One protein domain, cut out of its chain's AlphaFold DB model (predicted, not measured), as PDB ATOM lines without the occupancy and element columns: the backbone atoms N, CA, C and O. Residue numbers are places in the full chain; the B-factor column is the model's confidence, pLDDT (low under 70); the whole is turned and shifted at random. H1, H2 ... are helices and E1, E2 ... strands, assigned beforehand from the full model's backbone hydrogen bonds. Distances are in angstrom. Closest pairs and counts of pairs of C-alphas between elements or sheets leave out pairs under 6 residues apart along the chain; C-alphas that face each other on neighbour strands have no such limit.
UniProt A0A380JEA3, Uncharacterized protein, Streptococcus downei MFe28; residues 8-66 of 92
ATOM      1  N   GLN A   8     -12.354  -7.451  21.396       74.44
ATOM      2  CA  GLN A   8     -10.960  -7.826  21.090       74.44
ATOM      3  C   GLN A   8     -10.144  -6.630  20.576       74.44
ATOM      4  O   GLN A   8      -8.927  -6.619  20.733       74.44
ATOM      5  N   TYR A   9     -10.820  -5.610  20.052       84.62
ATOM      6  CA  TYR A   9     -10.244  -4.367  19.556       84.62
ATOM      7  C   TYR A   9     -11.239  -3.207  19.731       84.62
ATOM      8  O   TYR A   9     -12.418  -3.423  20.023       84.62
ATOM      9  N   CYS A  10     -10.750  -1.986  19.558       89.69
ATOM     10  CA  CYS A  10     -11.513  -0.739  19.522       89.69
ATOM     11  C   CYS A  10     -11.039   0.126  18.352       89.69
ATOM     12  O   CYS A  10     -10.125  -0.277  17.632       89.69
ATOM     13  N   ILE A  11     -11.677   1.274  18.143       91.38
ATOM     14  CA  ILE A  11     -11.272   2.229  17.112       91.38
ATOM     15  C   ILE A  11     -10.563   3.401  17.775       91.38
ATOM     16  O   ILE A  11     -11.092   3.978  18.719       91.38
ATOM     17  N   TYR A  12      -9.377   3.730  17.290       92.62
ATOM     18  CA  TYR A  12      -8.579   4.875  17.709       92.62
ATOM     19  C   TYR A  12      -8.055   5.551  16.447       92.62
ATOM     20  O   TYR A  12      -7.507   4.864  15.593       92.62
ATOM     21  N   ASP A  13      -8.262   6.861  16.313       91.12
ATOM     22  CA  ASP A  13      -7.843   7.631  15.130       91.12
ATOM     23  C   ASP A  13      -8.287   6.997  13.793       91.12
ATOM     24  O   ASP A  13      -7.521   6.845  12.850       91.12
ATOM     25  N   HIS A  14      -9.547   6.549  13.731       87.38
ATOM     26  CA  HIS A  14     -10.131   5.813  12.596       87.38
ATOM     27  C   HIS A  14      -9.488   4.450  12.266       87.38
ATOM     28  O   HIS A  14      -9.929   3.780  11.332       87.38
ATOM     29  N   GLU A  15      -8.529   3.984  13.064       91.62
ATOM     30  CA  GLU A  15      -7.859   2.698  12.900       91.62
ATOM     31  C   GLU A  15      -8.244   1.689  13.985       91.62
ATOM     32  O   GLU A  15      -8.744   2.020  15.062       91.62
ATOM     33  N   ARG A  16      -8.010   0.406  13.696       90.75
ATOM     34  CA  ARG A  16      -8.227  -0.675  14.657       90.75
ATOM     35  C   ARG A  16      -7.072  -0.718  15.657       90.75
ATOM     36  O   ARG A  16      -5.947  -1.023  15.282       90.75
ATOM     37  N   LEU A  17      -7.389  -0.551  16.937       92.50
ATOM     38  CA  LEU A  17      -6.466  -0.765  18.046       92.50
ATOM     39  C   LEU A  17      -6.811  -2.054  18.793       92.50
ATOM     40  O   LEU A  17      -7.878  -2.180  19.404       92.50
ATOM     41  N   GLU A  18      -5.893  -3.017  18.765       90.62
ATOM     42  CA  GLU A  18      -6.062  -4.311  19.418       90.62
ATOM     43  C   GLU A  18      -5.947  -4.199  20.947       90.62
ATOM     44  O   GLU A  18      -5.003  -3.622  21.496       90.62
ATOM     45  N   LEU A  19      -6.868  -4.838  21.682       88.38
ATOM     46  CA  LEU A  19      -6.885  -4.771  23.149       88.38
ATOM     47  C   LEU A  19      -5.610  -5.359  23.767       88.38
ATOM     48  O   LEU A  19      -5.189  -4.948  24.847       88.38
ATOM     49  N   HIS A  20      -4.984  -6.333  23.101       87.44
ATOM     50  CA  HIS A  20      -3.749  -6.941  23.586       87.44
ATOM     51  C   HIS A  20      -2.546  -5.986  23.493       87.44
ATOM     52  O   HIS A  20      -1.641  -6.074  24.324       87.44
ATOM     53  N   GLU A  21      -2.525  -5.079  22.516       91.88
ATOM     54  CA  GLU A  21      -1.499  -4.038  22.394       91.88
ATOM     55  C   GLU A  21      -1.730  -2.959  23.441       91.88
ATOM     56  O   GLU A  21      -0.820  -2.638  24.210       91.88
ATOM     57  N   LEU A  22      -2.985  -2.525  23.576       92.25
ATOM     58  CA  LEU A  22      -3.397  -1.588  24.612       92.25
ATOM     59  C   LEU A  22      -3.078  -2.116  26.020       92.25
ATOM     60  O   LEU A  22      -2.604  -1.376  26.876       92.25
ATOM     61  N   GLN A  23      -3.260  -3.418  26.264       91.88
ATOM     62  CA  GLN A  23      -2.904  -4.069  27.525       91.88
ATOM     63  C   GLN A  23      -1.398  -4.002  27.815       91.88
ATOM     64  O   GLN A  23      -1.026  -3.823  28.978       91.88
ATOM     65  N   LYS A  24      -0.541  -4.168  26.796       93.56
ATOM     66  CA  LYS A  24       0.921  -4.063  26.939       93.56
ATOM     67  C   LYS A  24       1.335  -2.625  27.241       93.56
ATOM     68  O   LYS A  24       2.178  -2.423  28.108       93.56
ATOM     69  N   GLU A  25       0.753  -1.649  26.545       94.88
ATOM     70  CA  GLU A  25       1.009  -0.222  26.784       94.88
ATOM     71  C   GLU A  25       0.579   0.175  28.201       94.88
ATOM     72  O   GLU A  25       1.386   0.667  28.987       94.88
ATOM     73  N   TYR A  26      -0.641  -0.207  28.583       93.38
ATOM     74  CA  TYR A  26      -1.203   0.059  29.902       93.38
ATOM     75  C   TYR A  26      -0.369  -0.544  31.040       93.38
ATOM     76  O   TYR A  26      -0.238   0.057  32.101       93.38
ATOM     77  N   GLN A  27       0.211  -1.733  30.854       92.69
ATOM     78  CA  GLN A  27       1.085  -2.339  31.868       92.69
ATOM     79  C   GLN A  27       2.426  -1.614  32.028       92.69
ATOM     80  O   GLN A  27       3.004  -1.685  33.110       92.69
ATOM     81  N   LYS A  28       2.913  -0.934  30.984       95.62
ATOM     82  CA  LYS A  28       4.140  -0.130  31.048       95.62
ATOM     83  C   LYS A  28       3.890   1.206  31.739       95.62
ATOM     84  O   LYS A  28       4.679   1.596  32.591       95.62
ATOM     85  N   ASP A  29       2.793   1.873  31.390       95.38
ATOM     86  CA  ASP A  29       2.401   3.147  31.988       95.38
ATOM     87  C   ASP A  29       0.878   3.262  32.083       95.38
ATOM     88  O   ASP A  29       0.197   3.668  31.141       95.38
ATOM     89  N   LYS A  30       0.330   2.921  33.250       93.06
ATOM     90  CA  LYS A  30      -1.122   2.931  33.472       93.06
ATOM     91  C   LYS A  30      -1.716   4.332  33.343       93.06
ATOM     92  O   LYS A  30      -2.787   4.490  32.758       93.06
ATOM     93  N   ALA A  31      -1.059   5.326  33.938       92.69
ATOM     94  CA  ALA A  31      -1.586   6.683  34.021       92.69
ATOM     95  C   ALA A  31      -1.480   7.385  32.665       92.69
ATOM     96  O   ALA A  31      -2.480   7.920  32.187       92.69
ATOM     97  N   GLY A  32      -0.316   7.300  32.013       95.31
ATOM     98  CA  GLY A  32      -0.117   7.872  30.685       95.31
ATOM     99  C   GLY A  32      -0.988   7.203  29.630       95.31
ATOM    100  O   GLY A  32      -1.594   7.901  28.825       95.31
ATOM    101  N   THR A  33      -1.163   5.878  29.687       93.75
ATOM    102  CA  THR A  33      -2.057   5.168  28.755       93.75
ATOM    103  C   THR A  33      -3.509   5.613  28.920       93.75
ATOM    104  O   THR A  33      -4.180   5.882  27.930       93.75
ATOM    105  N   LYS A  34      -4.018   5.731  30.157       91.25
ATOM    106  CA  LYS A  34      -5.386   6.237  30.372       91.25
ATOM    107  C   LYS A  34      -5.558   7.647  29.831       91.25
ATOM    108  O   LYS A  34      -6.527   7.884  29.126       91.25
ATOM    109  N   LEU A  35      -4.619   8.540  30.137       93.19
ATOM    110  CA  LEU A  35      -4.668   9.929  29.691       93.19
ATOM    111  C   LEU A  35      -4.603  10.034  28.160       93.19
ATOM    112  O   LEU A  35      -5.363  10.782  27.561       93.19
ATOM    113  N   LYS A  36      -3.731   9.244  27.521       94.19
ATOM    114  CA  LYS A  36      -3.555   9.221  26.065       94.19
ATOM    115  C   LYS A  36      -4.820   8.808  25.320       94.19
ATOM    116  O   LYS A  36      -5.065   9.347  24.253       94.19
ATOM    117  N   TYR A  37      -5.581   7.855  25.850       92.12
ATOM    118  CA  TYR A  37      -6.751   7.280  25.176       92.12
ATOM    119  C   TYR A  37      -8.092   7.782  25.731       92.12
ATOM    120  O   TYR A  37      -9.153   7.328  25.298       92.12
ATOM    121  N   GLU A  38      -8.067   8.703  26.695       87.81
ATOM    122  CA  GLU A  38      -9.273   9.297  27.265       87.81
ATOM    123  C   GLU A  38     -10.100   9.974  26.159       87.81
ATOM    124  O   GLU A  38      -9.579  10.793  25.402       87.81
ATOM    125  N   ASN A  39     -11.381   9.594  26.054       85.69
ATOM    126  CA  ASN A  39     -12.340  10.085  25.051       85.69
ATOM    127  C   ASN A  39     -11.880   9.946  23.582       85.69
ATOM    128  O   ASN A  39     -12.297  10.721  22.728       85.69
ATOM    129  N   GLN A  40     -10.987   8.996  23.290       90.88
ATOM    130  CA  GLN A  40     -10.455   8.772  21.937       90.88
ATOM    131  C   GLN A  40     -10.668   7.344  21.428       90.88
ATOM    132  O   GLN A  40     -10.371   7.050  20.272       90.88
ATOM    133  N   LEU A  41     -11.142   6.440  22.287       90.81
ATOM    134  CA  LEU A  41     -11.464   5.074  21.896       90.81
ATOM    135  C   LEU A  41     -12.941   4.980  21.567       90.81
ATOM    136  O   LEU A  41     -13.773   5.331  22.394       90.81
ATOM    137  N   PHE A  42     -13.266   4.406  20.418       89.00
ATOM    138  CA  PHE A  42     -14.638   4.244  19.966       89.00
ATOM    139  C   PHE A  42     -15.019   2.776  19.819       89.00
ATOM    140  O   PHE A  42     -14.190   1.881  19.600       89.00
ATOM    141  N   CYS A  43     -16.319   2.525  19.939       86.56
ATOM    142  CA  CYS A  43     -16.900   1.219  19.695       86.56
ATOM    143  C   CYS A  43     -16.674   0.782  18.236       86.56
ATOM    144  O   CYS A  43     -17.092   1.496  17.329       86.56
ATOM    145  N   PRO A  44     -16.127  -0.419  17.978       84.38
ATOM    146  CA  PRO A  44     -15.898  -0.896  16.613       84.38
ATOM    147  C   PRO A  44     -17.177  -1.216  15.832       84.38
ATOM    148  O   PRO A  44     -17.120  -1.368  14.617       84.38
ATOM    149  N   GLY A  45     -18.320  -1.342  16.513       81.62
ATOM    150  CA  GLY A  45     -19.603  -1.586  15.856       81.62
ATOM    151  C   GLY A  45     -20.276  -0.305  15.368       81.62
ATOM    152  O   GLY A  45     -20.760  -0.261  14.245       81.62
ATOM    153  N   CYS A  46     -20.335   0.736  16.209       84.38
ATOM    154  CA  CYS A  46     -21.044   1.978  15.869       84.38
ATOM    155  C   CYS A  46     -20.144   3.183  15.586       84.38
ATOM    156  O   CYS A  46     -20.674   4.191  15.144       84.38
ATOM    157  N   TYR A  47     -18.833   3.107  15.839       83.31
ATOM    158  CA  TYR A  47     -17.843   4.175  15.608       83.31
ATOM    159  C   TYR A  47     -18.129   5.518  16.307       83.31
ATOM    160  O   TYR A  47     -17.429   6.491  16.066       83.31
ATOM    161  N   ASP A  48     -19.131   5.554  17.184       81.50
ATOM    162  CA  ASP A  48     -19.677   6.784  17.772       81.50
ATOM    163  C   ASP A  48     -19.546   6.793  19.302       81.50
ATOM    164  O   ASP A  48     -19.198   7.796  19.912       81.50
ATOM    165  N   VAL A  49     -19.740   5.638  19.947       84.06
ATOM    166  CA  VAL A  49     -19.701   5.550  21.410       84.06
ATOM    167  C   VAL A  49     -18.274   5.514  21.930       84.06
ATOM    168  O   VAL A  49     -17.542   4.561  21.640       84.06
ATOM    169  N   ASP A  50     -17.959   6.471  22.801       85.94
ATOM    170  CA  ASP A  50     -16.725   6.498  23.583       85.94
ATOM    171  C   ASP A  50     -16.600   5.276  24.500       85.94
ATOM    172  O   ASP A  50     -17.508   4.910  25.263       85.94
ATOM    173  N   LEU A  51     -15.420   4.670  24.462       86.06
ATOM    174  CA  LEU A  51     -14.994   3.575  25.308       86.06
ATOM    175  C   LEU A  51     -13.962   4.063  26.322       86.06
ATOM    176  O   LEU A  51     -13.027   4.795  26.010       86.06
ATOM    177  N   VAL A  52     -14.099   3.578  27.552       85.88
ATOM    178  CA  VAL A  52     -13.199   3.893  28.662       85.88
ATOM    179  C   VAL A  52     -12.405   2.653  29.053       85.88
ATOM    180  O   VAL A  52     -12.962   1.558  29.201       85.88
ATOM    181  N   ILE A  53     -11.101   2.838  29.271       88.44
ATOM    182  CA  ILE A  53     -10.206   1.799  29.784       88.44
ATOM    183  C   ILE A  53     -10.425   1.624  31.287       88.44
ATOM    184  O   ILE A  53     -10.149   2.513  32.095       88.44
ATOM    185  N   ASN A  54     -10.840   0.425  31.675       85.38
ATOM    186  CA  ASN A  54     -10.970  -0.002  33.060       85.38
ATOM    187  C   ASN A  54      -9.996  -1.139  33.360       85.38
ATOM    188  O   ASN A  54      -9.548  -1.836  32.455       85.38
ATOM    189  N   GLU A  55      -9.689  -1.361  34.636       86.31
ATOM    190  CA  GLU A  55      -8.818  -2.448  35.084       86.31
ATOM    191  C   GLU A  55      -9.544  -3.307  36.119       86.31
ATOM    192  O   GLU A  55     -10.141  -2.793  37.063       86.31
ATOM    193  N   LYS A  56      -9.460  -4.631  35.973       83.50
ATOM    194  CA  LYS A  56      -9.898  -5.588  36.991       83.50
ATOM    195  C   LYS A  56      -8.880  -6.713  37.096       83.50
ATOM    196  O   LYS A  56      -8.586  -7.387  36.111       83.50
ATOM    197  N   LYS A  57      -8.353  -6.933  38.305       86.88
ATOM    198  CA  LYS A  57      -7.350  -7.977  38.599       86.88
ATOM    199  C   LYS A  57      -6.139  -7.931  37.641       86.88
ATOM    200  O   LYS A  57      -5.723  -8.962  37.119       86.88
ATOM    201  N   GLY A  58      -5.614  -6.734  37.358       81.88
ATOM    202  CA  GLY A  58      -4.437  -6.540  36.495       81.88
ATOM    203  C   GLY A  58      -4.671  -6.714  34.987       81.88
ATOM    204  O   GLY A  58      -3.720  -6.621  34.212       81.88
ATOM    205  N   LYS A  59      -5.916  -6.945  34.554       84.62
ATOM    206  CA  LYS A  59      -6.308  -6.990  33.140       84.62
ATOM    207  C   LYS A  59      -7.207  -5.811  32.806       84.62
ATOM    208  O   LYS A  59      -8.076  -5.460  33.607       84.62
ATOM    209  N   ILE A  60      -7.009  -5.227  31.633       87.44
ATOM    210  CA  ILE A  60      -7.855  -4.142  31.159       87.44
ATOM    211  C   ILE A  60      -9.111  -4.673  30.479       87.44
ATOM    212  O   ILE A  60      -9.126  -5.754  29.881       87.44
ATOM    213  N   TYR A  61     -10.169  -3.882  30.555       84.56
ATOM    214  CA  TYR A  61     -11.353  -4.047  29.737       84.56
ATOM    215  C   TYR A  61     -11.915  -2.696  29.315       84.56
ATOM    216  O   TYR A  61     -11.648  -1.676  29.949       84.56
ATOM    217  N   LEU A  62     -12.683  -2.701  28.231       84.19
ATOM    218  CA  LEU A  62     -13.313  -1.508  27.687       84.19
ATOM    219  C   LEU A  62     -14.793  -1.523  28.053       84.19
ATOM    220  O   LEU A  62     -15.440  -2.572  28.001       84.19
ATOM    221  N   SER A  63     -15.323  -0.368  28.428       78.94
ATOM    222  CA  SER A  63     -16.753  -0.179  28.663       78.94
ATOM    223  C   SER A  63     -17.214   1.125  28.040       78.94
ATOM    224  O   SER A  63     -16.468   2.102  28.074       78.94
ATOM    225  N   SER A  64     -18.444   1.161  27.539       76.81
ATOM    226  CA  SER A  64     -19.046   2.402  27.064       76.81
ATOM    227  C   SER A  64     -19.277   3.393  28.197       76.81
ATOM    228  O   SER A  64     -19.580   3.013  29.336       76.81
ATOM    229  N   HIS A  65     -19.132   4.675  27.878       67.75
ATOM    230  CA  HIS A  65     -19.468   5.738  28.808       67.75
ATOM    231  C   HIS A  65     -20.989   5.730  29.082       67.75
ATOM    232  O   HIS A  65     -21.783   5.641  28.144       67.75
ATOM    233  N   PRO A  66     -21.452   5.844  30.344       59.16
ATOM    234  CA  PRO A  66     -22.874   5.719  30.688       59.16
ATOM    235  C   PRO A  66     -23.779   6.779  30.042       59.16
ATOM    236  O   PRO A  66     -24.995   6.605  30.026       59.16
TER     237      PRO A  66
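AT A GLANCE: This is residues 8 to 66 of the 92 residues of an uncharacterized protein of Streptococcus downei MFe28 (UniProt A0A380JEA3). A two-stranded hairpin, E3 and E4, covers two helices that meet in a corner, H1 beneath mainly E4 and H2 beneath E3. A smaller hairpin, E1 and E2, leads into H1, and residues 41 to 42 of the long link bridge E1 and E3. The printed part has 59 residues, in the order E1, E2, H1, H2, E3, E4, with two antiparallel sheets, E1 - E2 and E3 - E4; the class is mixed, helices and strands. It is compact and rounded, with a radius of gyration of the C-alphas of 10.5 A and spans of 28 by 23 by 20 A.

IN THESE COORDINATES: E1, residues 9 to 12, begins at C-alpha 9, (-10.244, -4.367, 19.556). E2 is residues 15 to 18. H1, residues 19 to 28, is 14.3 A long, and H2, residues 30 to 37, is 10.9 A long. E3, residues 50 to 56, spans 19.3 A. E4, residues 59 to 64, spans 17.0 A and ends at C-alpha 64, (-19.046, 2.402, 27.064).

HOW THE PARTS SIT: In the hairpin E1 and E2, N 10 and O 17 are 2.9 A apart, within hydrogen-bond range. H1 and H2 touch only at the corner, at a steep tilt of 47 degrees, opposite ways; their closest C-alphas, of Tyr 26 and Thr 33, are 5.3 A apart. In both helices every O i to N i+4 pair is within hydrogen-bond range. The closest C-alphas of H1 and E4, of Gln 23 and Ile 60, are 6.1 A apart; those of H2 and E3, of Lys 34 and Ile 53, 6.6 A. In the hairpin E3 and E4, N 54 and O 61 are 2.8 A apart. E1 and E3 are only just apart, at 8.0 A.

THE WHOLE: The C-alphas farthest apart, of His 14 and Lys 57, are 29.6 A apart. The printed part has no cut. The link from H2 to E3, 12 residues, is long. Residues 65 to 66 are under 70 in pLDDT.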